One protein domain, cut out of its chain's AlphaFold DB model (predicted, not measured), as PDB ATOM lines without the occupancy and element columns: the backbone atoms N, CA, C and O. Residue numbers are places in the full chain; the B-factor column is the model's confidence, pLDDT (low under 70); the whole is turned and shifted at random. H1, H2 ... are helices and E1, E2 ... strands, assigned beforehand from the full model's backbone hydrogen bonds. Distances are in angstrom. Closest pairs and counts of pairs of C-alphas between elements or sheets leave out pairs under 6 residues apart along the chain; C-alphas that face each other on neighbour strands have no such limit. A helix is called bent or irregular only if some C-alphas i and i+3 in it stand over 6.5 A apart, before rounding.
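AT A GLANCE: This is residues 13 to 147 of the 292 residues of the protein "Cytochrome oxidase" of Zetaproteobacteria bacterium (UniProt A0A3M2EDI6). One strongly twisted sheet of five strands makes the core, with helix H1 packed along one face and helix H6 slantwise over the opposite face. H4 and H5 are on the same face as H6 but beside the strands, the two short helices H2 and H3 lie off the sheet near H1, and a long loop, residues 29 to 47, reaches as far as 25 A from the mean of the C-alphas. The printed part has 135 residues, with six named helices and five named strands in the order H1 E1 E2 H2 H3 H4 E3 E4 H5 H6 E5. The sheet runs E4 E3 E2 E1 E5, all antiparallel, and the class is mixed, helices and strands. The whole is compact, with a radius of gyration of the C-alphas of 14.4 A and spans of 41 by 36 by 23 A.

HOW THE PARTS SIT: In the sheet, E1, residues 48 to 54, and E2, residues 61 to 70, form a hairpin, with N 50 and O 67 2.8 A apart, within hydrogen-bond range. E2 bends by 86 degrees at residue 64. E3, residues 109 to 115, is the antiparallel neighbour of E2 at 123 degrees, with N 70 and O 109 at 2.8 A. E3 and the edge strand E4, residues 122 to 126, form a second hairpin, with N 112 and O 125 at 2.8 A. The pairing of E3 is staggered: its residues 109 to 111 pair with E2 and its residues 111 to 115 with E4. The other edge strand, E5, residues 144 to 146, is the neighbour of E1, with N 51 and O 144 at 3.0 A. H1, residues 19 to 28, is on the sheet at a height of 7.9 A, over E3 and E2, and runs along the strands at 14 degrees to E3 on the local plane; its closest C-alphas to E3 are those of Lys 23 and Val 113, 6.5 A. H6, residues 135 to 141, is on the opposite face at a height of 7.5 A, over E2 and slantwise to it at 35 degrees on the local plane; the closest C-alphas are those of Val 69 and Val 135, 6.1 A. H1 and H6 with the sheet between them make three layers, helices on both faces of a sheet. On the same face as H6, H4, residues 88 to 96, and H5, residues 127 to 131, are over none of the strands, H4 only just, with 2 of its C-alphas falling on E4. H1 only just touches H2, residues 78 to 81, with 3 pairs of C-alphas within 8 A, the closest those of Gln 25 and Gly 79, 7.0 A. H2 and H3, residues 83 to 86, touch only at the corner, the closest C-alphas being those of Gly 79 and Ile 85, 5.0 A. H3 is irregular, but only just: C-alphas 83 and 86 are 6.8 A apart. Every O i to N i+4 pair is within hydrogen-bond range in H1, H4, H5 and H6; H2 and H3 are too short for such a pair, and of their single O i to N i+3 pairs that of H2 is within range and that of H3 is not.

IN THESE COORDINATES: H1 begins at C-alpha 19, (-7.499, 38.139, -11.127), and is 14.3 A long. E2 is 22.8 A, E3 19.9 A, E1 17.0 A, E4 13.4 A, H4 11.9 A and H6 10.0 A long. E5 ends at C-alpha 146, (3.196, 46.015, 1.825).

THE WHOLE: The C-alphas farthest apart are those of Phe 40 and Ala 118, 45.0 A. The printed part has no cut. The links H1 to E1, 19 residues, and H4 to E3, 12 residues, are long. The mean pLDDT of the printed part is 95.5, and no printed residue is under 70.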
ATOM      1  N   SER A  13      -0.201  29.040 -23.344       75.31
ATOM      2  CA  SER A  13      -0.232  30.483 -23.620       75.31
ATOM      3  C   SER A  13      -1.646  30.998 -23.910       75.31
ATOM      4  O   SER A  13      -1.933  32.173 -23.705       75.31
ATOM      5  N   SER A  14      -2.567  30.105 -24.292       79.94
ATOM      6  CA  SER A  14      -3.983  30.437 -24.488       79.94
ATOM      7  C   SER A  14      -4.761  30.610 -23.174       79.94
ATOM      8  O   SER A  14      -5.904  31.079 -23.176       79.94
ATOM      9  N   ILE A  15      -4.165  30.237 -22.035       87.50
ATOM     10  CA  ILE A  15      -4.795  30.352 -20.719       87.50
ATOM     11  C   ILE A  15      -4.630  31.787 -20.227       87.50
ATOM     12  O   ILE A  15      -3.539  32.220 -19.866       87.50
ATOM     13  N   GLY A  16      -5.740  32.524 -20.189       91.69
ATOM     14  CA  GLY A  16      -5.745  33.891 -19.678       91.69
ATOM     15  C   GLY A  16      -5.460  33.965 -18.178       91.69
ATOM     16  O   GLY A  16      -5.848  33.087 -17.406       91.69
ATOM     17  N   SER A  17      -4.824  35.061 -17.768       95.25
ATOM     18  CA  SER A  17      -4.528  35.358 -16.368       95.25
ATOM     19  C   SER A  17      -5.814  35.478 -15.557       95.25
ATOM     20  O   SER A  17      -6.776  36.137 -15.975       95.25
ATOM     21  N   THR A  18      -5.821  34.871 -14.376       96.12
ATOM     22  CA  THR A  18      -6.866  35.116 -13.380       96.12
ATOM     23  C   THR A  18      -6.662  36.478 -12.719       96.12
ATOM     24  O   THR A  18      -5.620  37.116 -12.876       96.12
ATOM     25  N   GLU A  19      -7.652  36.932 -11.946       96.56
ATOM     26  CA  GLU A  19      -7.499  38.139 -11.127       96.56
ATOM     27  C   GLU A  19      -6.280  38.016 -10.201       96.56
ATOM     28  O   GLU A  19      -5.520  38.969 -10.047       96.56
ATOM     29  N   GLU A  20      -6.053  36.819  -9.655       95.25
ATOM     30  CA  GLU A  20      -4.942  36.542  -8.753       95.25
ATOM     31  C   GLU A  20      -3.583  36.645  -9.450       95.25
ATOM     32  O   GLU A  20      -2.674  37.271  -8.911       95.25
ATOM     33  N   ALA A  21      -3.443  36.153 -10.684       95.50
ATOM     34  CA  ALA A  21      -2.214  36.367 -11.450       95.50
ATOM     35  C   ALA A  21      -1.936  37.846 -11.730       95.50
ATOM     36  O   ALA A  21      -0.785  38.281 -11.644       95.50
ATOM     37  N   LEU A  22      -2.970  38.642 -12.037       97.31
ATOM     38  CA  LEU A  22      -2.802  40.088 -12.228       97.31
ATOM     39  C   LEU A  22      -2.354  40.775 -10.931       97.31
ATOM     40  O   LEU A  22      -1.486  41.646 -10.956       97.31
ATOM     41  N   LYS A  23      -2.895  40.362  -9.780       97.00
ATOM     42  CA  LYS A  23      -2.466  40.887  -8.477       97.00
ATOM     43  C   LYS A  23      -1.044  40.460  -8.135       97.00
ATOM     44  O   LYS A  23      -0.245  41.305  -7.730       97.00
ATOM     45  N   LYS A  24      -0.699  39.182  -8.307       95.56
ATOM     46  CA  LYS A  24       0.633  38.637  -8.009       95.56
ATOM     47  C   LYS A  24       1.715  39.308  -8.833       95.56
ATOM     48  O   LYS A  24       2.676  39.797  -8.252       95.56
ATOM     49  N   GLN A  25       1.550  39.420 -10.150       94.62
ATOM     50  CA  GLN A  25       2.560  40.067 -10.992       94.62
ATOM     51  C   GLN A  25       2.762  41.548 -10.617       94.62
ATOM     52  O   GLN A  25       3.896  42.015 -10.537       94.62
ATOM     53  N   LEU A  26       1.687  42.281 -10.292       97.38
ATOM     54  CA  LEU A  26       1.779  43.680  -9.857       97.38
ATOM     55  C   LEU A  26       2.312  43.829  -8.424       97.38
ATOM     56  O   LEU A  26       2.834  44.883  -8.073       97.38
ATOM     57  N   THR A  27       2.200  42.789  -7.598       97.19
ATOM     58  CA  THR A  27       2.750  42.757  -6.237       97.19
ATOM     59  C   THR A  27       4.228  42.372  -6.230       97.19
ATOM     60  O   THR A  27       5.011  42.936  -5.470       97.19
ATOM     61  N   TYR A  28       4.616  41.397  -7.053       95.62
ATOM     62  CA  TYR A  28       5.964  40.828  -7.082       95.62
ATOM     63  C   TYR A  28       6.906  41.564  -8.038       95.62
ATOM     64  O   TYR A  28       8.129  41.489  -7.877       95.62
ATOM     65  N   GLY A  29       6.351  42.314  -8.990       95.19
ATOM     66  CA  GLY A  29       7.111  43.020 -10.012       95.19
ATOM     67  C   GLY A  29       7.775  42.061 -10.995       95.19
ATOM     68  O   GLY A  29       7.328  40.931 -11.177       95.19
ATOM     69  N   TRP A  30       8.848  42.530 -11.630       94.19
ATOM     70  CA  TRP A  30       9.461  41.861 -12.775       94.19
ATOM     71  C   TRP A  30      10.097  40.498 -12.496       94.19
ATOM     72  O   TRP A  30       9.586  39.483 -12.961       94.19
ATOM     73  N   GLU A  31      11.188  40.460 -11.733       92.19
ATOM     74  CA  GLU A  31      11.954  39.235 -11.487       92.19
ATOM     75  C   GLU A  31      12.322  39.147 -10.006       92.19
ATOM     76  O   GLU A  31      12.952  40.053  -9.462       92.19
ATOM     77  N   SER A  32      11.855  38.117  -9.300       91.62
ATOM     78  CA  SER A  32      12.072  37.956  -7.849       91.62
ATOM     79  C   SER A  32      13.299  37.111  -7.507       91.62
ATOM     80  O   SER A  32      13.770  37.173  -6.371       91.62
ATOM     81  N   GLY A  33      13.801  36.340  -8.469       90.38
ATOM     82  CA  GLY A  33      15.057  35.610  -8.419       90.38
ATOM     83  C   GLY A  33      16.245  36.454  -8.880       90.38
ATOM     84  O   GLY A  33      16.195  37.686  -8.914       90.38
ATOM     85  N   PHE A  34      17.353  35.774  -9.193       90.38
ATOM     86  CA  PHE A  34      18.600  36.440  -9.567       90.38
ATOM     87  C   PHE A  34      18.418  37.260 -10.841       90.38
ATOM     88  O   PHE A  34      17.986  36.744 -11.871       90.38
ATOM     89  N   ASN A  35      18.817  38.526 -10.777       90.12
ATOM     90  CA  ASN A  35      18.875  39.414 -11.925       90.12
ATOM     91  C   ASN A  35      19.999  40.445 -11.737       90.12
ATOM     92  O   ASN A  35      20.486  40.667 -10.627       90.12
ATOM     93  N   TYR A  36      20.415  41.086 -12.829       91.50
ATOM     94  CA  TYR A  36      21.536  42.032 -12.816       91.50
ATOM     95  C   TYR A  36      21.273  43.313 -12.010       91.50
ATOM     96  O   TYR A  36      22.227  43.967 -11.588       91.50
ATOM     97  N   TYR A  37      20.010  43.670 -11.774       90.69
ATOM     98  CA  TYR A  37      19.617  44.877 -11.040       90.69
ATOM     99  C   TYR A  37      19.533  44.639  -9.524       90.69
ATOM    100  O   TYR A  37      19.657  45.578  -8.732       90.69
ATOM    101  N   ASP A  38      19.417  43.376  -9.110       93.81
ATOM    102  CA  ASP A  38      19.479  42.935  -7.722       93.81
ATOM    103  C   ASP A  38      20.346  41.668  -7.552       93.81
ATOM    104  O   ASP A  38      19.850  40.600  -7.176       93.81
ATOM    105  N   PRO A  39      21.672  41.762  -7.782       93.12
ATOM    106  CA  PRO A  39      22.558  40.595  -7.799       93.12
ATOM    107  C   PRO A  39      22.697  39.907  -6.433       93.12
ATOM    108  O   PRO A  39      23.189  38.784  -6.354       93.12
ATOM    109  N   PHE A  40      22.277  40.574  -5.355       93.69
ATOM    110  CA  PHE A  40      22.333  40.064  -3.985       93.69
ATOM    111  C   PHE A  40      20.955  39.739  -3.408       93.69
ATOM    112  O   PHE A  40      20.863  39.494  -2.204       93.69
ATOM    113  N   LEU A  41      19.901  39.757  -4.235       94.75
ATOM    114  CA  LEU A  41      18.534  39.449  -3.819       94.75
ATOM    115  C   LEU A  41      18.145  40.242  -2.560       94.75
ATOM    116  O   LEU A  41      17.788  39.675  -1.529       94.75
ATOM    117  N   ARG A  42      18.305  41.565  -2.606       93.38
ATOM    118  CA  ARG A  42      17.950  42.497  -1.524       93.38
ATOM    119  C   ARG A  42      16.511  43.011  -1.640       93.38
ATOM    120  O   ARG A  42      16.086  43.805  -0.809       93.38
ATOM    121  N   GLY A  43      15.757  42.555  -2.640       93.56
ATOM    122  CA  GLY A  43      14.388  42.992  -2.896       93.56
ATOM    123  C   GLY A  43      14.337  44.398  -3.488       93.56
ATOM    124  O   GLY A  43      13.409  45.154  -3.194       93.56
ATOM    125  N   LYS A  44      15.354  44.765  -4.276       93.19
ATOM    126  CA  LYS A  44      15.384  46.029  -5.024       93.19
ATOM    127  C   LYS A  44      14.470  45.940  -6.237       93.19
ATOM    128  O   LYS A  44      14.143  44.844  -6.678       93.19
ATOM    129  N   ASP A  45      14.119  47.101  -6.789       93.19
ATOM    130  CA  ASP A  45      13.356  47.176  -8.039       93.19
ATOM    131  C   ASP A  45      11.999  46.448  -7.941       93.19
ATOM    132  O   ASP A  45      11.629  45.597  -8.748       93.19
ATOM    133  N   LYS A  46      11.274  46.749  -6.856       95.75
ATOM    134  CA  LYS A  46       9.982  46.142  -6.536       95.75
ATOM    135  C   LYS A  46       8.887  47.189  -6.390       95.75
ATOM    136  O   LYS A  46       9.139  48.263  -5.834       95.75
ATOM    137  N   PRO A  47       7.665  46.873  -6.846       97.44
ATOM    138  CA  PRO A  47       6.511  47.706  -6.576       97.44
ATOM    139  C   PRO A  47       6.133  47.642  -5.096       97.44
ATOM    140  O   PRO A  47       6.462  46.699  -4.375       97.44
ATOM    141  N   ILE A  48       5.393  48.654  -4.656       98.12
ATOM    142  CA  ILE A  48       4.823  48.717  -3.312       98.12
ATOM    143  C   ILE A  48       3.319  48.514  -3.445       98.12
ATOM    144  O   ILE A  48       2.628  49.322  -4.072       98.12
ATOM    145  N   LYS A  49       2.800  47.443  -2.843       98.12
ATOM    146  CA  LYS A  49       1.355  47.243  -2.730       98.12
ATOM    147  C   LYS A  49       0.832  48.136  -1.612       98.12
ATOM    148  O   LYS A  49       1.378  48.139  -0.510       98.12
ATOM    149  N   VAL A  50      -0.238  48.872  -1.872       98.12
ATOM    150  CA  VAL A  50      -0.877  49.748  -0.890       98.12
ATOM    151  C   VAL A  50      -2.363  49.458  -0.772       98.12
ATOM    152  O   VAL A  50      -2.995  48.978  -1.711       98.12
ATOM    153  N   VAL A  51      -2.920  49.777   0.392       97.56
ATOM    154  CA  VAL A  51      -4.363  49.766   0.640       97.56
ATOM    155  C   VAL A  51      -4.817  51.195   0.896       97.56
ATOM    156  O   VAL A  51      -4.208  51.905   1.696       97.56
ATOM    157  N   LEU A  52      -5.879  51.600   0.205       97.88
ATOM    158  CA  LEU A  52      -6.415  52.956   0.206       97.88
ATOM    159  C   LEU A  52      -7.891  52.949   0.604       97.88
ATOM    160  O   LEU A  52      -8.683  52.188   0.049       97.88
ATOM    161  N   THR A  53      -8.263  53.849   1.505       97.81
ATOM    162  CA  THR A  53      -9.653  54.225   1.822       97.81
ATOM    163  C   THR A  53      -9.969  55.666   1.421       97.81
ATOM    164  O   THR A  53     -11.084  56.153   1.613       97.81
ATOM    165  N   LYS A  54      -8.989  56.369   0.842       97.19
ATOM    166  CA  LYS A  54      -9.125  57.727   0.311       97.19
ATOM    167  C   LYS A  54      -8.515  57.799  -1.077       97.19
ATOM    168  O   LYS A  54      -7.453  57.234  -1.321       97.19
ATOM    169  N   ASP A  55      -9.184  58.509  -1.972       97.25
ATOM    170  CA  ASP A  55      -8.693  58.775  -3.316       97.25
ATOM    171  C   ASP A  55      -7.420  59.648  -3.242       97.25
ATOM    172  O   ASP A  55      -7.482  60.758  -2.708       97.25
ATOM    173  N   PRO A  56      -6.269  59.190  -3.765       97.00
ATOM    174  CA  PRO A  56      -5.009  59.932  -3.726       97.00
ATOM    175  C   PRO A  56      -5.034  61.313  -4.389       97.00
ATOM    176  O   PRO A  56      -4.275  62.189  -3.982       97.00
ATOM    177  N   ALA A  57      -5.869  61.523  -5.410       95.75
ATOM    178  CA  ALA A  57      -5.918  62.788  -6.139       95.75
ATOM    179  C   ALA A  57      -6.826  63.818  -5.447       95.75
ATOM    180  O   ALA A  57      -6.532  65.012  -5.452       95.75
ATOM    181  N   THR A  58      -7.931  63.367  -4.850       95.81
ATOM    182  CA  THR A  58      -8.984  64.250  -4.319       95.81
ATOM    183  C   THR A  58      -9.118  64.234  -2.797       95.81
ATOM    184  O   THR A  58      -9.774  65.111  -2.236       95.81
ATOM    185  N   GLY A  59      -8.550  63.237  -2.116       94.50
ATOM    186  CA  GLY A  59      -8.676  63.020  -0.672       94.50
ATOM    187  C   GLY A  59     -10.056  62.535  -0.212       94.50
ATOM    188  O   GLY A  59     -10.271  62.360   0.989       94.50
ATOM    189  N   LYS A  60     -11.000  62.325  -1.137       96.19
ATOM    190  CA  LYS A  60     -12.355  61.861  -0.817       96.19
ATOM    191  C   LYS A  60     -12.341  60.392  -0.380       96.19
ATOM    192  O   LYS A  60     -11.530  59.632  -0.906       96.19
ATOM    193  N   PRO A  61     -13.237  59.968   0.528       97.25
ATOM    194  CA  PRO A  61     -13.383  58.558   0.871       97.25
ATOM    195  C   PRO A  61     -13.697  57.704  -0.363       97.25
ATOM    196  O   PRO A  61     -14.494  58.111  -1.210       97.25
ATOM    197  N   ILE A  62     -13.083  56.527  -0.435       96.81
ATOM    198  CA  ILE A  62     -13.347  55.489  -1.435       96.81
ATOM    199  C   ILE A  62     -13.481  54.136  -0.745       96.81
ATOM    200  O   ILE A  62     -12.993  53.944   0.373       96.81
ATOM    201  N   ASP A  63     -14.099  53.181  -1.435       96.25
ATOM    202  CA  ASP A  63     -14.079  51.789  -1.002       96.25
ATOM    203  C   ASP A  63     -12.639  51.288  -0.891       96.25
ATOM    204  O   ASP A  63     -11.759  51.683  -1.668       96.25
ATOM    205  N   LYS A  64     -12.411  50.389   0.072       97.19
ATOM    206  CA  LYS A  64     -11.100  49.794   0.329       97.19
ATOM    207  C   LYS A  64     -10.521  49.231  -0.971       97.19
ATOM    208  O   LYS A  64     -11.003  48.230  -1.493       97.19
ATOM    209  N   THR A  65      -9.470  49.874  -1.464       97.31
ATOM    210  CA  THR A  65      -8.880  49.596  -2.772       97.31
ATOM    211  C   THR A  65      -7.423  49.195  -2.607       97.31
ATOM    212  O   THR A  65      -6.642  49.921  -1.997       97.31
ATOM    213  N   GLU A  66      -7.047  48.048  -3.176       97.94
ATOM    214  CA  GLU A  66      -5.640  47.695  -3.363       97.94
ATOM    215  C   GLU A  66      -5.096  48.394  -4.612       97.94
ATOM    216  O   GLU A  66      -5.739  48.376  -5.664       97.94
ATOM    217  N   ALA A  67      -3.917  48.996  -4.490       98.44
ATOM    218  CA  ALA A  67      -3.192  49.597  -5.599       98.44
ATOM    219  C   ALA A  67      -1.720  49.184  -5.573       98.44
ATOM    220  O   ALA A  67      -1.160  48.890  -4.517       98.44
ATOM    221  N   TYR A  68      -1.093  49.177  -6.743       98.62
ATOM    222  CA  TYR A  68       0.282  48.728  -6.930       98.62
ATOM    223  C   TYR A  68       1.096  49.887  -7.478       98.62
ATOM    224  O   TYR A  68       0.842  50.374  -8.581       98.62
ATOM    225  N   VAL A  69       2.029  50.375  -6.668       98.56
ATOM    226  CA  VAL A  69       2.794  51.583  -6.960       98.56
ATOM    227  C   VAL A  69       4.175  51.199  -7.469       98.56
ATOM    228  O   VAL A  69       4.988  50.645  -6.731       98.56
ATOM    229  N   PHE A  70       4.447  51.546  -8.721       98.44
ATOM    230  CA  PHE A  70       5.752  51.425  -9.355       98.44
ATOM    231  C   PHE A  70       6.419  52.795  -9.329       98.44
ATOM    232  O   PHE A  70       5.879  53.768  -9.863       98.44
ATOM    233  N   LYS A  71       7.584  52.899  -8.688       97.56
ATOM    234  CA  LYS A  71       8.356  54.143  -8.709       97.56
ATOM    235  C   LYS A  71       8.944  54.352 -10.113       97.56
ATOM    236  O   LYS A  71       9.103  53.379 -10.850       97.56
ATOM    237  N   PRO A  72       9.276  55.594 -10.501       97.38
ATOM    238  CA  PRO A  72       9.995  55.845 -11.747       97.38
ATOM    239  C   PRO A  72      11.244  54.961 -11.862       97.38
ATOM    240  O   PRO A  72      12.044  54.898 -10.927       97.38
ATOM    241  N   GLY A  73      11.381  54.259 -12.986       95.12
ATOM    242  CA  GLY A  73      12.472  53.323 -13.250       95.12
ATOM    243  C   GLY A  73      12.318  51.939 -12.614       95.12
ATOM    244  O   GLY A  73      13.254  51.154 -12.707       95.12
ATOM    245  N   THR A  74      11.189  51.632 -11.960       96.12
ATOM    246  CA  THR A  74      10.891  50.255 -11.529       96.12
ATOM    247  C   THR A  74      10.457  49.419 -12.729       96.12
ATOM    248  O   THR A  74       9.495  49.800 -13.399       96.12
ATOM    249  N   HIS A  75      11.113  48.284 -12.970       96.19
ATOM    250  CA  HIS A  75      10.769  47.415 -14.097       96.19
ATOM    251  C   HIS A  75       9.373  46.808 -13.926       96.19
ATOM    252  O   HIS A  75       8.964  46.375 -12.838       96.19
ATOM    253  N   PHE A  76       8.626  46.769 -15.022       96.38
ATOM    254  CA  PHE A  76       7.293  46.203 -15.069       96.38
ATOM    255  C   PHE A  76       7.352  44.681 -15.216       96.38
ATOM    256  O   PHE A  76       8.257  44.135 -15.848       96.38
ATOM    257  N   PRO A  77       6.379  43.953 -14.643       95.19
ATOM    258  CA  PRO A  77       6.312  42.514 -14.816       95.19
ATOM    259  C   PRO A  77       6.046  42.125 -16.264       95.19
ATOM    260  O   PRO A  77       5.413  42.866 -17.016       95.19
ATOM    261  N   ASN A  78       6.465  40.909 -16.624       90.56
ATOM    262  CA  ASN A  78       6.318  40.377 -17.981       90.56
ATOM    263  C   ASN A  78       4.859  40.385 -18.458       90.56
ATOM    264  O   ASN A  78       4.608  40.512 -19.648       90.56
ATOM    265  N   GLY A  79       3.881  40.294 -17.553       89.56
ATOM    266  CA  GLY A  79       2.473  40.400 -17.937       89.56
ATOM    267  C   GLY A  79       2.018  41.802 -18.356       89.56
ATOM    268  O   GLY A  79       0.969  41.907 -18.982       89.56
ATOM    269  N   LEU A  80       2.796  42.858 -18.090       93.06
ATOM    270  CA  LEU A  80       2.570  44.196 -18.655       93.06
ATOM    271  C   LEU A  80       3.407  44.476 -19.907       93.06
ATOM    272  O   LEU A  80       3.053  45.370 -20.671       93.06
ATOM    273  N   THR A  81       4.521  43.768 -20.101       91.50
ATOM    274  CA  THR A  81       5.477  44.045 -21.188       91.50
ATOM    275  C   THR A  81       5.438  43.031 -22.328       91.50
ATOM    276  O   THR A  81       5.989  43.303 -23.393       91.50
ATOM    277  N   HIS A  82       4.786  41.880 -22.138       89.50
ATOM    278  CA  HIS A  82       4.718  40.800 -23.115       89.50
ATOM    279  C   HIS A  82       3.269  40.409 -23.438       89.50
ATOM    280  O   HIS A  82       2.492  40.037 -22.557       89.50
ATOM    281  N   ASP A  83       2.938  40.382 -24.730       86.44
ATOM    282  CA  ASP A  83       1.560  40.205 -25.210       86.44
ATOM    283  C   ASP A  83       0.963  38.824 -24.870       86.44
ATOM    284  O   ASP A  83      -0.213  38.713 -24.535       86.44
ATOM    285  N   ASN A  84       1.786  37.771 -24.854       87.75
ATOM    286  CA  ASN A  84       1.320  36.385 -24.659       87.75
ATOM    287  C   ASN A  84       1.296  35.897 -23.195       87.75
ATOM    288  O   ASN A  84       1.291  34.692 -22.959       87.75
ATOM    289  N   ILE A  85       1.354  36.792 -22.201       91.12
ATOM    290  CA  ILE A  85       1.331  36.398 -20.776       91.12
ATOM    291  C   ILE A  85      -0.050  36.623 -20.155       91.12
ATOM    292  O   ILE A  85      -0.569  35.769 -19.432       91.12
ATOM    293  N   MET A  86      -0.662  37.783 -20.418       92.25
ATOM    294  CA  MET A  86      -1.921  38.146 -19.769       92.25
ATOM    295  C   MET A  86      -3.122  37.370 -20.335       92.25
ATOM    296  O   MET A  86      -4.053  37.051 -19.595       92.25
ATOM    297  N   GLY A  87      -3.077  37.036 -21.625       92.50
ATOM    298  CA  GLY A  87      -4.190  36.486 -22.398       92.50
ATOM    299  C   GLY A  87      -4.976  37.573 -23.132       92.50
ATOM    300  O   GLY A  87      -5.143  38.688 -22.633       92.50
ATOM    301  N   ASP A  88      -5.485  37.240 -24.320       93.12
ATOM    302  CA  ASP A  88      -6.039  38.212 -25.276       93.12
ATOM    303  C   ASP A  88      -7.170  39.072 -24.702       93.12
ATOM    304  O   ASP A  88      -7.226  40.281 -24.928       93.12
ATOM    305  N   LYS A  89      -8.086  38.463 -23.936       94.56
ATOM    306  CA  LYS A  89      -9.248  39.169 -23.370       94.56
ATOM    307  C   LYS A  89      -8.821  40.170 -22.296       94.56
ATOM    308  O   LYS A  89      -9.292  41.308 -22.288       94.56
ATOM    309  N   GLN A  90      -7.926  39.747 -21.408       96.25
ATOM    310  CA  GLN A  90      -7.371  40.560 -20.335       96.25
ATOM    311  C   GLN A  90      -6.539  41.711 -20.912       96.25
ATOM    312  O   GLN A  90      -6.713  42.859 -20.500       96.25
ATOM    313  N   LEU A  91      -5.695  41.434 -21.912       95.25
ATOM    314  CA  LEU A  91      -4.873  42.441 -22.584       95.25
ATOM    315  C   LEU A  91      -5.737  43.469 -23.330       95.25
ATOM    316  O   LEU A  91      -5.533  44.675 -23.182       95.25
ATOM    317  N   ALA A  92      -6.754  43.018 -24.071       95.75
ATOM    318  CA  ALA A  92      -7.671  43.903 -24.787       95.75
ATOM    319  C   ALA A  92      -8.412  44.862 -23.840       95.75
ATOM    320  O   ALA A  92      -8.523  46.057 -24.131       95.75
ATOM    321  N   LEU A  93      -8.891  44.377 -22.690       97.56
ATOM    322  CA  LEU A  93      -9.539  45.219 -21.678       97.56
ATOM    323  C   LEU A  93      -8.547  46.144 -20.963       97.56
ATOM    324  O   LEU A  93      -8.854  47.320 -20.759       97.56
ATOM    325  N   SER A  94      -7.349  45.652 -20.645       97.44
ATOM    326  CA  SER A  94      -6.294  46.459 -20.017       97.44
ATOM    327  C   SER A  94      -5.869  47.619 -20.917       97.44
ATOM    328  O   SER A  94      -5.669  48.733 -20.443       97.44
ATOM    329  N   ASN A  95      -5.825  47.410 -22.233       96.94
ATOM    330  CA  ASN A  95      -5.547  48.474 -23.193       96.94
ATOM    331  C   ASN A  95      -6.742  49.414 -23.398       96.94
ATOM    332  O   ASN A  95      -6.594  50.627 -23.274       96.94
ATOM    333  N   SER A  96      -7.932  48.874 -23.682       97.12
ATOM    334  CA  SER A  96      -9.103  49.685 -24.055       97.12
ATOM    335  C   SER A  96      -9.738  50.446 -22.888       97.12
ATOM    336  O   SER A  96     -10.108  51.605 -23.048       97.12
ATOM    337  N   LYS A  97      -9.868  49.814 -21.715       97.44
ATOM    338  CA  LYS A  97     -10.455  50.422 -20.508       97.44
ATOM    339  C   LYS A  97      -9.390  50.872 -19.522       97.44
ATOM    340  O   LYS A  97      -9.501  51.946 -18.941       97.44
ATOM    341  N   GLY A  98      -8.364  50.045 -19.341       97.31
ATOM    342  CA  GLY A  98      -7.301  50.293 -18.375       97.31
ATOM    343  C   GLY A  98      -6.240  51.293 -18.830       97.31
ATOM    344  O   GLY A  98      -5.468  51.747 -17.992       97.31
ATOM    345  N   ARG A  99      -6.202  51.662 -20.119       97.88
ATOM    346  CA  ARG A  99      -5.187  52.551 -20.713       97.88
ATOM    347  C   ARG A  99      -3.748  52.066 -20.477       97.88
ATOM    348  O   ARG A  99      -2.832  52.875 -20.329       97.88
ATOM    349  N   LEU A 100      -3.539  50.746 -20.441       96.19
ATOM    350  CA  LEU A 100      -2.243  50.140 -20.120       96.19
ATOM    351  C   LEU A 100      -1.126  50.563 -21.090       96.19
ATOM    352  O   LEU A 100      -0.021  50.840 -20.638       96.19
ATOM    353  N   GLY A 101      -1.417  50.711 -22.387       95.31
ATOM    354  CA  GLY A 101      -0.440  51.162 -23.391       95.31
ATOM    355  C   GLY A 101       0.155  52.563 -23.160       95.31
ATOM    356  O   GLY A 101       1.092  52.957 -23.850       95.31
ATOM    357  N   GLU A 102      -0.362  53.333 -22.196       96.75
ATOM    358  CA  GLU A 102       0.210  54.623 -21.791       96.75
ATOM    359  C   GLU A 102       1.228  54.511 -20.648       96.75
ATOM    360  O   GLU A 102       1.933  55.487 -20.353       96.75
ATOM    361  N   ALA A 103       1.314  53.351 -19.994       96.94
ATOM    362  CA  ALA A 103       2.274  53.093 -18.935       96.94
ATOM    363  C   ALA A 103       3.698  53.035 -19.505       96.94
ATOM    364  O   ALA A 103       3.941  52.498 -20.582       96.94
ATOM    365  N   LYS A 104       4.648  53.628 -18.780       96.44
ATOM    366  CA  LYS A 104       6.066  53.651 -19.151       96.44
ATOM    367  C   LYS A 104       6.919  53.507 -17.901       96.44
ATOM    368  O   LYS A 104       6.711  54.277 -16.960       96.44
ATOM    369  N   GLU A 105       7.863  52.573 -17.905       95.88
ATOM    370  CA  GLU A 105       8.718  52.269 -16.748       95.88
ATOM    371  C   GLU A 105       9.462  53.511 -16.252       95.88
ATOM    372  O   GLU A 105       9.512  53.765 -15.049       95.88
ATOM    373  N   GLU A 106       9.934  54.374 -17.159       95.81
ATOM    374  CA  GLU A 106      10.704  55.572 -16.801       95.81
ATOM    375  C   GLU A 106       9.893  56.553 -15.949       95.81
ATOM    376  O   GLU A 106      10.458  57.312 -15.165       95.81
ATOM    377  N   ARG A 107       8.563  56.547 -16.094       95.56
ATOM    378  CA  ARG A 107       7.648  57.387 -15.308       95.56
ATOM    379  C   ARG A 107       7.063  56.649 -14.105       95.56
ATOM    380  O   ARG A 107       6.547  57.304 -13.200       95.56
ATOM    381  N   GLY A 108       7.135  55.318 -14.092       96.69
ATOM    382  CA  GLY A 108       6.421  54.479 -13.138       96.69
ATOM    383  C   GLY A 108       4.911  54.720 -13.201       96.69
ATOM    384  O   GLY A 108       4.360  55.107 -14.234       96.69
ATOM    385  N   GLY A 109       4.238  54.518 -12.074       98.00
ATOM    386  CA  GLY A 109       2.838  54.876 -11.901       98.00
ATOM    387  C   GLY A 109       2.077  53.921 -10.994       98.00
ATOM    388  O   GLY A 109       2.655  53.087 -10.301       98.00
ATOM    389  N   VAL A 110       0.760  54.089 -10.975       98.62
ATOM    390  CA  VAL A 110      -0.138  53.358 -10.088       98.62
ATOM    391  C   VAL A 110      -1.062  52.480 -10.910       98.62
ATOM    392  O   VAL A 110      -1.711  52.947 -11.846       98.62
ATOM    393  N   PHE A 111      -1.129  51.212 -10.527       98.69
ATOM    394  CA  PHE A 111      -1.938  50.201 -11.186       98.69
ATOM    395  C   PHE A 111      -2.987  49.653 -10.230       98.69
ATOM    396  O   PHE A 111      -2.795  49.604  -9.013       98.69
ATOM    397  N   LEU A 112      -4.101  49.225 -10.801       98.62
ATOM    398  CA  LEU A 112      -5.220  48.605 -10.115       98.62
ATOM    399  C   LEU A 112      -5.595  47.330 -10.863       98.62
ATOM    400  O   LEU A 112      -5.477  47.269 -12.084       98.62
ATOM    401  N   VAL A 113      -6.108  46.340 -10.140       98.31
ATOM    402  CA  VAL A 113      -6.800  45.205 -10.756       98.31
ATOM    403  C   VAL A 113      -8.301  45.458 -10.665       98.31
ATOM    404  O   VAL A 113      -8.820  45.899  -9.631       98.31
ATOM    405  N   ARG A 114      -8.993  45.245 -11.780       97.94
ATOM    406  CA  ARG A 114     -10.434  45.449 -11.930       97.94
ATOM    407  C   ARG A 114     -11.049  44.242 -12.609       97.94
ATOM    408  O   ARG A 114     -10.376  43.545 -13.356       97.94
ATOM    409  N   VAL A 115     -12.337  44.029 -12.379       97.81
ATOM    410  CA  VAL A 115     -13.119  43.015 -13.085       97.81
ATOM    411  C   VAL A 115     -14.158  43.733 -13.924       97.81
ATOM    412  O   VAL A 115     -14.880  44.601 -13.431       97.81
ATOM    413  N   ASP A 116     -14.202  43.412 -15.210       97.19
ATOM    414  CA  ASP A 116     -15.214  43.956 -16.097       97.19
ATOM    415  C   ASP A 116     -16.592  43.382 -15.749       97.19
ATOM    416  O   ASP A 116     -16.799  42.172 -15.791       97.19
ATOM    417  N   SER A 117     -17.558  44.244 -15.436       94.88
ATOM    418  CA  SER A 117     -18.879  43.809 -14.971       94.88
ATOM    419  C   SER A 117     -19.707  43.088 -16.039       94.88
ATOM    420  O   SER A 117     -20.636  42.369 -15.692       94.88
ATOM    421  N   ALA A 118     -19.411  43.298 -17.328       94.31
ATOM    422  CA  ALA A 118     -20.157  42.688 -18.428       94.31
ATOM    423  C   ALA A 118     -19.625  41.295 -18.796       94.31
ATOM    424  O   ALA A 118     -20.407  40.383 -19.045       94.31
ATOM    425  N   SER A 119     -18.301  41.132 -18.841       95.38
ATOM    426  CA  SER A 119     -17.647  39.885 -19.254       95.38
ATOM    427  C   SER A 119     -17.128  39.031 -18.095       95.38
ATOM    428  O   SER A 119     -16.810  37.863 -18.307       95.38
ATOM    429  N   GLY A 120     -17.004  39.595 -16.889       96.19
ATOM    430  CA  GLY A 120     -16.356  38.951 -15.743       96.19
ATOM    431  C   GLY A 120     -14.837  38.810 -15.888       96.19
ATOM    432  O   GLY A 120     -14.205  38.160 -15.061       96.19
ATOM    433  N   VAL A 121     -14.237  39.384 -16.937       96.88
ATOM    434  CA  VAL A 121     -12.803  39.254 -17.213       96.88
ATOM    435  C   VAL A 121     -12.018  40.261 -16.363       96.88
ATOM    436  O   VAL A 121     -12.337  41.457 -16.385       96.88
ATOM    437  N   PRO A 122     -10.990  39.815 -15.621       97.81
ATOM    438  CA  PRO A 122     -10.115  40.710 -14.882       97.81
ATOM    439  C   PRO A 122      -9.168  41.457 -15.834       97.81
ATOM    440  O   PRO A 122      -8.753  40.926 -16.860       97.81
ATOM    441  N   TYR A 123      -8.812  42.694 -15.510       97.94
ATOM    442  CA  TYR A 123      -7.893  43.513 -16.299       97.94
ATOM    443  C   TYR A 123      -7.095  44.467 -15.407       97.94
ATOM    444  O   TYR A 123      -7.475  44.752 -14.266       97.94
ATOM    445  N   VAL A 124      -5.980  44.966 -15.941       98.38
ATOM    446  CA  VAL A 124      -5.131  45.959 -15.282       98.38
ATOM    447  C   VAL A 124      -5.565  47.360 -15.702       98.38
ATOM    448  O   VAL A 124      -5.611  47.684 -16.887       98.38
ATOM    449  N   GLU A 125      -5.862  48.207 -14.723       98.56
ATOM    450  CA  GLU A 125      -6.139  49.630 -14.901       98.56
ATOM    451  C   GLU A 125      -4.905  50.453 -14.506       98.56
ATOM    452  O   GLU A 125      -4.436  50.384 -13.370       98.56
ATOM    453  N   TYR A 126      -4.399  51.274 -15.426       98.56
ATOM    454  CA  TYR A 126      -3.348  52.250 -15.164       98.56
ATOM    455  C   TYR A 126      -3.961  53.532 -14.575       98.56
ATOM    456  O   TYR A 126      -4.274  54.497 -15.280       98.56
ATOM    457  N   ALA A 127      -4.133  53.530 -13.251       98.50
ATOM    458  CA  ALA A 127      -4.784  54.584 -12.468       98.50
ATOM    459  C   ALA A 127      -4.154  55.969 -12.657       98.50
ATOM    460  O   ALA A 127      -4.840  56.987 -12.549       98.50
ATOM    461  N   THR A 128      -2.861  56.029 -12.977       98.31
ATOM    462  CA  THR A 128      -2.197  57.290 -13.325       98.31
ATOM    463  C   THR A 128      -2.868  57.961 -14.521       98.31
ATOM    464  O   THR A 128      -3.100  59.166 -14.495       98.31
ATOM    465  N   ALA A 129      -3.220  57.196 -15.559       97.75
ATOM    466  CA  ALA A 129      -3.881  57.730 -16.744       97.75
ATOM    467  C   ALA A 129      -5.397  57.857 -16.559       97.75
ATOM    468  O   ALA A 129      -5.992  58.822 -17.034       97.75
ATOM    469  N   THR A 130      -6.051  56.900 -15.896       97.94
ATOM    470  CA  THR A 130      -7.521  56.896 -15.778       97.94
ATOM    471  C   THR A 130      -8.044  57.806 -14.667       97.94
ATOM    472  O   THR A 130      -9.119  58.383 -14.813       97.94
ATOM    473  N   LYS A 131      -7.296  57.954 -13.568       97.31
ATOM    474  CA  LYS A 131      -7.714  58.686 -12.359       97.31
ATOM    475  C   LYS A 131      -6.785  59.840 -11.977       97.31
ATOM    476  O   LYS A 131      -7.098  60.577 -11.048       97.31
ATOM    477  N   GLY A 132      -5.646  60.004 -12.652       97.31
ATOM    478  CA  GLY A 132      -4.656  61.028 -12.303       97.31
ATOM    479  C   GLY A 132      -3.903  60.734 -11.001       97.31
ATOM    480  O   GLY A 132      -3.338  61.646 -10.399       97.31
ATOM    481  N   TRP A 133      -3.909  59.482 -10.534       98.06
ATOM    482  CA  TRP A 133      -3.204  59.092  -9.314       98.06
ATOM    483  C   TRP A 133      -1.689  59.101  -9.538       98.06
ATOM    484  O   TRP A 133      -1.174  58.413 -10.413       98.06
ATOM    485  N   THR A 134      -0.960  59.870  -8.732       98.12
ATOM    486  CA  THR A 134       0.507  59.930  -8.790       98.12
ATOM    487  C   THR A 134       1.137  58.987  -7.771       98.12
ATOM    488  O   THR A 134       0.516  58.642  -6.762       98.12
ATOM    489  N   VAL A 135       2.387  58.586  -8.024       98.06
ATOM    490  CA  VAL A 135       3.167  57.713  -7.130       98.06
ATOM    491  C   VAL A 135       3.215  58.293  -5.715       98.06
ATOM    492  O   VAL A 135       2.802  57.634  -4.764       98.06
ATOM    493  N   ASP A 136       3.630  59.554  -5.581       97.62
ATOM    494  CA  ASP A 136       3.816  60.186  -4.273       97.62
ATOM    495  C   ASP A 136       2.496  60.403  -3.531       97.62
ATOM    496  O   ASP A 136       2.407  60.128  -2.333       97.62
ATOM    497  N   ALA A 137       1.448  60.855  -4.232       97.69
ATOM    498  CA  ALA A 137       0.141  61.054  -3.610       97.69
ATOM    499  C   ALA A 137      -0.439  59.727  -3.111       97.69
ATOM    500  O   ALA A 137      -1.004  59.666  -2.023       97.69
ATOM    501  N   THR A 138      -0.243  58.654  -3.879       98.25
ATOM    502  CA  THR A 138      -0.745  57.321  -3.537       98.25
ATOM    503  C   THR A 138      -0.004  56.725  -2.349       98.25
ATOM    504  O   THR A 138      -0.643  56.238  -1.422       98.25
ATOM    505  N   LEU A 139       1.329  56.825  -2.315       97.75
ATOM    506  CA  LEU A 139       2.112  56.370  -1.161       97.75
ATOM    507  C   LEU A 139       1.775  57.165   0.105       97.75
ATOM    508  O   LEU A 139       1.715  56.588   1.188       97.75
ATOM    509  N   LYS A 140       1.515  58.472  -0.026       97.12
ATOM    510  CA  LYS A 140       1.122  59.339   1.093       97.12
ATOM    511  C   LYS A 140      -0.295  59.055   1.600       97.12
ATOM    512  O   LYS A 140      -0.544  59.191   2.793       97.12
ATOM    513  N   ALA A 141      -1.220  58.708   0.707       97.00
ATOM    514  CA  ALA A 141      -2.607  58.396   1.046       97.00
ATOM    515  C   ALA A 141      -2.804  56.955   1.552       97.00
ATOM    516  O   ALA A 141      -3.886  56.637   2.039       97.00
ATOM    517  N   ALA A 142      -1.789  56.096   1.421       97.44
ATOM    518  CA  ALA A 142      -1.843  54.695   1.819       97.44
ATOM    519  C   ALA A 142      -2.126  54.532   3.318       97.44
ATOM    520  O   ALA A 142      -1.354  54.993   4.158       97.44
ATOM    521  N   ASP A 143      -3.186  53.793   3.645       96.69
ATOM    522  CA  ASP A 143      -3.463  53.358   5.018       96.69
ATOM    523  C   ASP A 143      -2.483  52.255   5.440       96.69
ATOM    524  O   ASP A 143      -2.093  52.148   6.601       96.69
ATOM    525  N   GLN A 144      -2.084  51.415   4.479       94.56
ATOM    526  CA  GLN A 144      -1.106  50.346   4.661       94.56
ATOM    527  C   GLN A 144      -0.224  50.218   3.421       94.56
ATOM    528  O   GLN A 144      -0.706  50.347   2.296       94.56
ATOM    529  N   GLN A 145       1.055  49.913   3.640       95.94
ATOM    530  CA  GLN A 145       2.021  49.581   2.595       95.94
ATOM    531  C   GLN A 145       2.595  48.185   2.856       95.94
ATOM    532  O   GLN A 145       2.943  47.858   3.994       95.94
ATOM    533  N   PHE A 146       2.698  47.383   1.803       95.88
ATOM    534  CA  PHE A 146       3.196  46.015   1.825       95.88
ATOM    535  C   PHE A 146       4.386  45.893   0.880       95.88
ATOM    536  O   PHE A 146       4.261  46.103  -0.330       95.88
ATOM    537  N   MET A 147       5.523  45.475   1.428       97.00
ATOM    538  CA  MET A 147       6.756  45.228   0.672       97.00
ATOM    539  C   MET A 147       6.825  43.778   0.168       97.00
ATOM    540  O   MET A 147       7.877  43.142   0.188       97.00
TER     541      MET A 147